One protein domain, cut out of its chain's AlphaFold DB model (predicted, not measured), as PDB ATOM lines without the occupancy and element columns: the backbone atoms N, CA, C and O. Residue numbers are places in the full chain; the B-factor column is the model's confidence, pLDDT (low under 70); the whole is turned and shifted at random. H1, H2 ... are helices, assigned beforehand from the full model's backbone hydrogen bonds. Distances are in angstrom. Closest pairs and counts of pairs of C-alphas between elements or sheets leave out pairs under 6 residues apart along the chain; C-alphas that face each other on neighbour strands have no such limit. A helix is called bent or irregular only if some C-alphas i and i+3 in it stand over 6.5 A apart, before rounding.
ATOM      1  N   ASP A 175      31.360  -5.969  10.695       93.19
ATOM      2  CA  ASP A 175      32.463  -6.409   9.845       93.19
ATOM      3  C   ASP A 175      32.314  -7.880   9.410       93.19
ATOM      4  O   ASP A 175      32.747  -8.228   8.319       93.19
ATOM      5  N   LEU A 176      31.562  -8.715  10.145       95.75
ATOM      6  CA  LEU A 176      31.188 -10.069   9.691       95.75
ATOM      7  C   LEU A 176      30.325 -10.036   8.421       95.75
ATOM      8  O   LEU A 176      30.496 -10.850   7.517       95.75
ATOM      9  N   ARG A 177      29.424  -9.052   8.317       93.81
ATOM     10  CA  ARG A 177      28.635  -8.839   7.099       93.81
ATOM     11  C   ARG A 177      29.505  -8.322   5.959       93.81
ATOM     12  O   ARG A 177      29.249  -8.655   4.804       93.81
ATOM     13  N   HIS A 178      30.492  -7.482   6.268       91.25
ATOM     14  CA  HIS A 178      31.442  -7.047   5.256       91.25
ATOM     15  C   HIS A 178      32.252  -8.241   4.735       91.25
ATOM     16  O   HIS A 178      32.320  -8.435   3.523       91.25
ATOM     17  N   HIS A 179      32.744  -9.097   5.635       91.50
ATOM     18  CA  HIS A 179      33.419 -10.344   5.288       91.50
ATOM     19  C   HIS A 179      32.563 -11.232   4.375       91.50
ATOM     20  O   HIS A 179      33.060 -11.662   3.340       91.50
ATOM     21  N   PHE A 180      31.272 -11.428   4.675       93.62
ATOM     22  CA  PHE A 180      30.362 -12.185   3.802       93.62
ATOM     23  C   PHE A 180      30.396 -11.691   2.348       93.62
ATOM     24  O   PHE A 180      30.507 -12.486   1.416       93.62
ATOM     25  N   ALA A 181      30.308 -10.375   2.137       91.44
ATOM     26  CA  ALA A 181      30.326  -9.799   0.797       91.44
ATOM     27  C   ALA A 181      31.673 -10.024   0.099       91.44
ATOM     28  O   ALA A 181      31.696 -10.486  -1.043       91.44
ATOM     29  N   TYR A 182      32.778  -9.743   0.795       88.19
ATOM     30  CA  TYR A 182      34.124  -9.928   0.252       88.19
ATOM     31  C   TYR A 182      34.405 -11.387  -0.100       88.19
ATOM     32  O   TYR A 182      34.884 -11.656  -1.196       88.19
ATOM     33  N   ALA A 183      34.036 -12.328   0.769       89.25
ATOM     34  CA  ALA A 183      34.240 -13.754   0.542       89.25
ATOM     35  C   ALA A 183      33.460 -14.276  -0.677       89.25
ATOM     36  O   ALA A 183      33.973 -15.117  -1.411       89.25
ATOM     37  N   ASN A 184      32.242 -13.776  -0.925       90.81
ATOM     38  CA  ASN A 184      31.482 -14.133  -2.130       90.81
ATOM     39  C   ASN A 184      32.128 -13.559  -3.396       90.81
ATOM     40  O   ASN A 184      32.324 -14.298  -4.355       90.81
ATOM     41  N   ILE A 185      32.511 -12.278  -3.380       88.56
ATOM     42  CA  ILE A 185      33.189 -11.639  -4.520       88.56
ATOM     43  C   ILE A 185      34.495 -12.368  -4.840       88.56
ATOM     44  O   ILE A 185      34.716 -12.743  -5.986       88.56
ATOM     45  N   GLN A 186      35.324 -12.630  -3.828       85.44
ATOM     46  CA  GLN A 186      36.581 -13.355  -3.991       85.44
ATOM     47  C   GLN A 186      36.350 -14.757  -4.566       85.44
ATOM     48  O   GLN A 186      37.049 -15.154  -5.493       85.44
ATOM     49  N   ARG A 187      35.343 -15.488  -4.073       87.44
ATOM     50  CA  ARG A 187      34.998 -16.821  -4.587       87.44
ATOM     51  C   ARG A 187      34.626 -16.787  -6.068       87.44
ATOM     52  O   ARG A 187      35.133 -17.612  -6.817       87.44
ATOM     53  N   TRP A 188      33.790 -15.836  -6.482       87.88
ATOM     54  CA  TRP A 188      33.408 -15.654  -7.887       87.88
ATOM     55  C   TRP A 188      34.610 -15.304  -8.762       87.88
ATOM     56  O   TRP A 188      34.790 -15.899  -9.817       87.88
ATOM     57  N   MET A 189      35.491 -14.415  -8.291       83.75
ATOM     58  CA  MET A 189      36.731 -14.094  -9.005       83.75
ATOM     59  C   MET A 189      37.623 -15.323  -9.182       83.75
ATOM     60  O   MET A 189      38.104 -15.572 -10.282       83.75
ATOM     61  N   THR A 190      37.831 -16.110  -8.122       83.69
ATOM     62  CA  THR A 190      38.647 -17.333  -8.182       83.69
ATOM     63  C   THR A 190      38.025 -18.403  -9.080       83.69
ATOM     64  O   THR A 190      38.756 -19.141  -9.733       83.69
ATOM     65  N   ALA A 191      36.694 -18.486  -9.138       86.00
ATOM     66  CA  ALA A 191      35.979 -19.405 -10.020       86.00
ATOM     67  C   ALA A 191      35.938 -18.945 -11.492       86.00
ATOM     68  O   ALA A 191      35.560 -19.730 -12.358       86.00
ATOM     69  N   GLY A 192      36.336 -17.700 -11.787       83.94
ATOM     70  CA  GLY A 192      36.238 -17.114 -13.126       83.94
ATOM     71  C   GLY A 192      34.823 -16.662 -13.507       83.94
ATOM     72  O   GLY A 192      34.550 -16.449 -14.688       83.94
ATOM     73  N   ASP A 193      33.926 -16.508 -12.531       87.00
ATOM     74  CA  ASP A 193      32.564 -16.022 -12.746       87.00
ATOM     75  C   ASP A 193      32.557 -14.527 -13.120       87.00
ATOM     76  O   ASP A 193      33.407 -13.740 -12.687       87.00
ATOM     77  N   ASP A 194      31.538 -14.088 -13.865       84.69
ATOM     78  CA  ASP A 194      31.326 -12.663 -14.133       84.69
ATOM     79  C   ASP A 194      30.817 -11.946 -12.872       84.69
ATOM     80  O   ASP A 194      29.615 -11.861 -12.605       84.69
ATOM     81  N   VAL A 195      31.748 -11.380 -12.100       84.06
ATOM     82  CA  VAL A 195      31.446 -10.606 -10.887       84.06
ATOM     83  C   VAL A 195      30.424  -9.506 -11.165       84.06
ATOM     84  O   VAL A 195      29.522  -9.308 -10.352       84.06
ATOM     85  N   THR A 196      30.500  -8.820 -12.309       82.69
ATOM     86  CA  THR A 196      29.573  -7.727 -12.643       82.69
ATOM     87  C   THR A 196      28.143  -8.246 -12.763       82.69
ATOM     88  O   THR A 196      27.219  -7.626 -12.232       82.69
ATOM     89  N   ALA A 197      27.963  -9.418 -13.377       83.62
ATOM     90  CA  ALA A 197      26.673 -10.099 -13.461       83.62
ATOM     91  C   ALA A 197      26.187 -10.648 -12.104       83.62
ATOM     92  O   ALA A 197      24.978 -10.734 -11.875       83.62
ATOM     93  N   MET A 198      27.100 -10.971 -11.181       84.81
ATOM     94  CA  MET A 198      26.775 -11.504  -9.850       84.81
ATOM     95  C   MET A 198      26.433 -10.423  -8.809       84.81
ATOM     96  O   MET A 198      25.649 -10.667  -7.884       84.81
ATOM     97  N   LEU A 199      26.952  -9.198  -8.953       84.62
ATOM     98  CA  LEU A 199      26.706  -8.094  -8.012       84.62
ATOM     99  C   LEU A 199      25.212  -7.788  -7.775       84.62
ATOM    100  O   LEU A 199      24.847  -7.536  -6.619       84.62
ATOM    101  N   PRO A 200      24.310  -7.825  -8.778       83.94
ATOM    102  CA  PRO A 200      22.880  -7.659  -8.537       83.94
ATOM    103  C   PRO A 200      22.281  -8.718  -7.605       83.94
ATOM    104  O   PRO A 200      21.467  -8.375  -6.739       83.94
ATOM    105  N   TYR A 201      22.724  -9.974  -7.716       87.94
ATOM    106  CA  TYR A 201      22.305 -11.054  -6.821       87.94
ATOM    107  C   TYR A 201      22.781 -10.789  -5.397       87.94
ATOM    108  O   TYR A 201      21.970 -10.814  -4.468       87.94
ATOM    109  N   LEU A 202      24.059 -10.429  -5.223       88.88
ATOM    110  CA  LEU A 202      24.607 -10.068  -3.913       88.88
ATOM    111  C   LEU A 202      23.853  -8.886  -3.295       88.88
ATOM    112  O   LEU A 202      23.484  -8.917  -2.125       88.88
ATOM    113  N   SER A 203      23.561  -7.861  -4.097       86.94
ATOM    114  CA  SER A 203      22.794  -6.680  -3.692       86.94
ATOM    115  C   SER A 203      21.419  -7.058  -3.138       86.94
ATOM    116  O   SER A 203      21.032  -6.623  -2.045       86.94
ATOM    117  N   ARG A 204      20.686  -7.918  -3.859       85.81
ATOM    118  CA  ARG A 204      19.356  -8.387  -3.450       85.81
ATOM    119  C   ARG A 204      19.425  -9.292  -2.223       85.81
ATOM    120  O   ARG A 204      18.618  -9.102  -1.307       85.81
ATOM    121  N   TYR A 205      20.398 -10.203  -2.181       90.19
ATOM    122  CA  TYR A 205      20.664 -11.110  -1.062       90.19
ATOM    123  C   TYR A 205      21.011 -10.342   0.214       90.19
ATOM    124  O   TYR A 205      20.513 -10.638   1.293       90.19
ATOM    125  N   MET A 206      21.818  -9.292   0.106       88.19
ATOM    126  CA  MET A 206      22.205  -8.448   1.233       88.19
ATOM    127  C   MET A 206      21.126  -7.415   1.595       88.19
ATOM    128  O   MET A 206      21.233  -6.744   2.626       88.19
ATOM    129  N   GLY A 207      20.082  -7.257   0.777       85.69
ATOM    130  CA  GLY A 207      19.030  -6.264   0.979       85.69
ATOM    131  C   GLY A 207      19.563  -4.834   0.884       85.69
ATOM    132  O   GLY A 207      19.310  -4.018   1.773       85.69
ATOM    133  N   HIS A 208      20.389  -4.535  -0.120       82.38
ATOM    134  CA  HIS A 208      20.791  -3.166  -0.431       82.38
ATOM    135  C   HIS A 208      19.668  -2.423  -1.172       82.38
ATOM    136  O   HIS A 208      18.926  -2.992  -1.974       82.38
ATOM    137  N   ALA A 209      19.511  -1.135  -0.853       71.88
ATOM    138  CA  ALA A 209      18.516  -0.285  -1.505       71.88
ATOM    139  C   ALA A 209      18.982   0.143  -2.907       71.88
ATOM    140  O   ALA A 209      18.171   0.179  -3.833       71.88
ATOM    141  N   THR A 210      20.286   0.408  -3.043       69.50
ATOM    142  CA  THR A 210      20.969   0.816  -4.275       69.50
ATOM    143  C   THR A 210      22.135  -0.124  -4.574       69.50
ATOM    144  O   THR A 210      22.701  -0.724  -3.655       69.50
ATOM    145  N   PHE A 211      22.516  -0.234  -5.848       71.69
ATOM    146  CA  PHE A 211      23.676  -1.033  -6.254       71.69
ATOM    147  C   PHE A 211      25.002  -0.440  -5.772       71.69
ATOM    148  O   PHE A 211      25.913  -1.210  -5.485       71.69
ATOM    149  N   ASP A 212      25.086   0.879  -5.563       71.12
ATOM    150  CA  ASP A 212      26.282   1.553  -5.029       71.12
ATOM    151  C   ASP A 212      26.754   0.945  -3.701       71.12
ATOM    152  O   ASP A 212      27.947   0.806  -3.448       71.12
ATOM    153  N   SER A 213      25.806   0.504  -2.861       72.31
ATOM    154  CA  SER A 213      26.116  -0.164  -1.587       72.31
ATOM    155  C   SER A 213      26.824  -1.510  -1.776       72.31
ATOM    156  O   SER A 213      27.492  -1.982  -0.860       72.31
ATOM    157  N   THR A 214      26.644  -2.149  -2.933       75.56
ATOM    158  CA  THR A 214      27.301  -3.409  -3.305       75.56
ATOM    159  C   THR A 214      28.602  -3.140  -4.058       75.56
ATOM    160  O   THR A 214      29.610  -3.764  -3.743       75.56
ATOM    161  N   TYR A 215      28.616  -2.164  -4.974       75.12
ATOM    162  CA  TYR A 215      29.837  -1.698  -5.652       75.12
ATOM    163  C   TYR A 215      30.908  -1.217  -4.670       75.12
ATOM    164  O   TYR A 215      32.098  -1.386  -4.920       75.12
ATOM    165  N   TYR A 216      30.497  -0.706  -3.511       76.56
ATOM    166  CA  TYR A 216      31.390  -0.426  -2.391       76.56
ATOM    167  C   TYR A 216      32.386  -1.567  -2.097       76.56
ATOM    168  O   TYR A 216      33.566  -1.301  -1.886       76.56
ATOM    169  N   TYR A 217      31.944  -2.830  -2.120       76.69
ATOM    170  CA  TYR A 217      32.796  -3.989  -1.813       76.69
ATOM    171  C   TYR A 217      33.803  -4.316  -2.912       76.69
ATOM    172  O   TYR A 217      34.863  -4.863  -2.632       76.69
ATOM    173  N   VAL A 218      33.493  -3.953  -4.152       71.44
ATOM    174  CA  VAL A 218      34.403  -4.114  -5.287       71.44
ATOM    175  C   VAL A 218      35.607  -3.191  -5.107       71.44
ATOM    176  O   VAL A 218      36.747  -3.630  -5.137       71.44
ATOM    177  N   HIS A 219      35.359  -1.916  -4.806       64.62
ATOM    178  CA  HIS A 219      36.416  -0.906  -4.698       64.62
ATOM    179  C   HIS A 219      37.222  -0.944  -3.393       64.62
ATOM    180  O   HIS A 219      38.211  -0.230  -3.268       64.62
ATOM    181  N   THR A 220      36.795  -1.732  -2.406       68.31
ATOM    182  CA  THR A 220      37.429  -1.783  -1.076       68.31
ATOM    183  C   THR A 220      37.976  -3.156  -0.708       68.31
ATOM    184  O   THR A 220      38.551  -3.309   0.368       68.31
ATOM    185  N   SER A 221      37.809  -4.156  -1.576       65.12
ATOM    186  CA  SER A 221      38.445  -5.458  -1.396       65.12
ATOM    187  C   SER A 221      39.949  -5.323  -1.689       65.12
ATOM    188  O   SER A 221      40.301  -4.886  -2.787       65.12
ATOM    189  N   PRO A 222      40.845  -5.678  -0.747       61.47
ATOM    190  CA  PRO A 222      42.293  -5.558  -0.941       61.47
ATOM    191  C   PRO A 222      42.786  -6.375  -2.131       61.47
ATOM    192  O   PRO A 222      43.608  -5.906  -2.913       61.47
ATOM    193  N   ASP A 223      42.222  -7.571  -2.288       60.38
ATOM    194  CA  ASP A 223      42.609  -8.513  -3.331       60.38
ATOM    195  C   ASP A 223      41.910  -8.216  -4.656       60.38
ATOM    196  O   ASP A 223      42.383  -8.658  -5.700       60.38
ATOM    197  N   PHE A 224      40.816  -7.441  -4.653       59.94
ATOM    198  CA  PHE A 224      40.121  -7.101  -5.889       59.94
ATOM    199  C   PHE A 224      41.020  -6.320  -6.833       59.94
ATOM    200  O   PHE A 224      41.032  -6.647  -8.005       59.94
ATOM    201  N   MET A 225      41.815  -5.348  -6.374       56.78
ATOM    202  CA  MET A 225      42.695  -4.609  -7.293       56.78
ATOM    203  C   MET A 225      43.785  -5.502  -7.898       56.78
ATOM    204  O   MET A 225      44.084  -5.369  -9.083       56.78
TER     205      MET A 225
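Overview. This is residues 175 to 225 of the 244 residues of the protein "Tyrosine recombinase XerC" of Mycobacterium attenuatum (UniProt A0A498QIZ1). A helical hairpin, H1 and H2, opens as a narrow V from its tight turn, and H3 crosses one side of it, bridging the two arms; the short H4 ends the printed part near H1. The printed part has 51 residues with four named helices, in the order H1, H2, H3, H4, and no named strand: its class is all helix. It is compact, with a radius of gyration of the C-alphas of 10.0 A, and its rounded outline spans 27 by 23 by 16 A.

Along the chain. Find C-alpha 175 at (32.463, -6.409, 9.845); from there H1, residues 175 to 191, runs 24.0 A to C-alpha 191 at (35.979, -19.405, -10.020). Next comes H2, residues 195 to 206, 15.4 A long; it is only just irregular, with C-alphas 197 and 200 6.7 A apart. H3 holds residues 212 to 220 and is 12.3 A long. H4, residues 222 to 225, spans 6.4 A and ends with C-alpha 225 at (42.695, -4.609, -7.293).

Arrangement. Look first at Trp 188 and Val 195, whose C-alphas, 6.2 A apart, are the closest of H1 and H2; this hairpin has a shallow tilt of 30 degrees, opposite ways. H1 touches H3 with residues 178 to 185 alone, closest at the C-alphas of Tyr 182 and Tyr 217, 6.4 A; their lines are only just about perpendicular, at 72 degrees. H2 touches H3 with residues 199 to 203 alone, closest at the C-alphas of Ser 203 and Thr 214, 5.6 A, at a steep tilt of 57 degrees, opposite ways. H4 is close to H1 but not clearly touching, with the C-alphas of Gln 186 and Phe 224 closest at 7.4 A, and is apart from H2. Each O i to N i+4 pair is within hydrogen-bond range in H1, against 6 of 8 in H2 and 3 of 5 in H3; H4 is too short for such a pair.

Size, cuts and confidence. The two farthest C-alphas, of Ala 191 and Ala 209, are 27.3 A apart. The printed part has no cut, and its three links are tight. The model's mean pLDDT over the printed part is 81.3; look for values under 70 at residue 210 and residues 219 to 225.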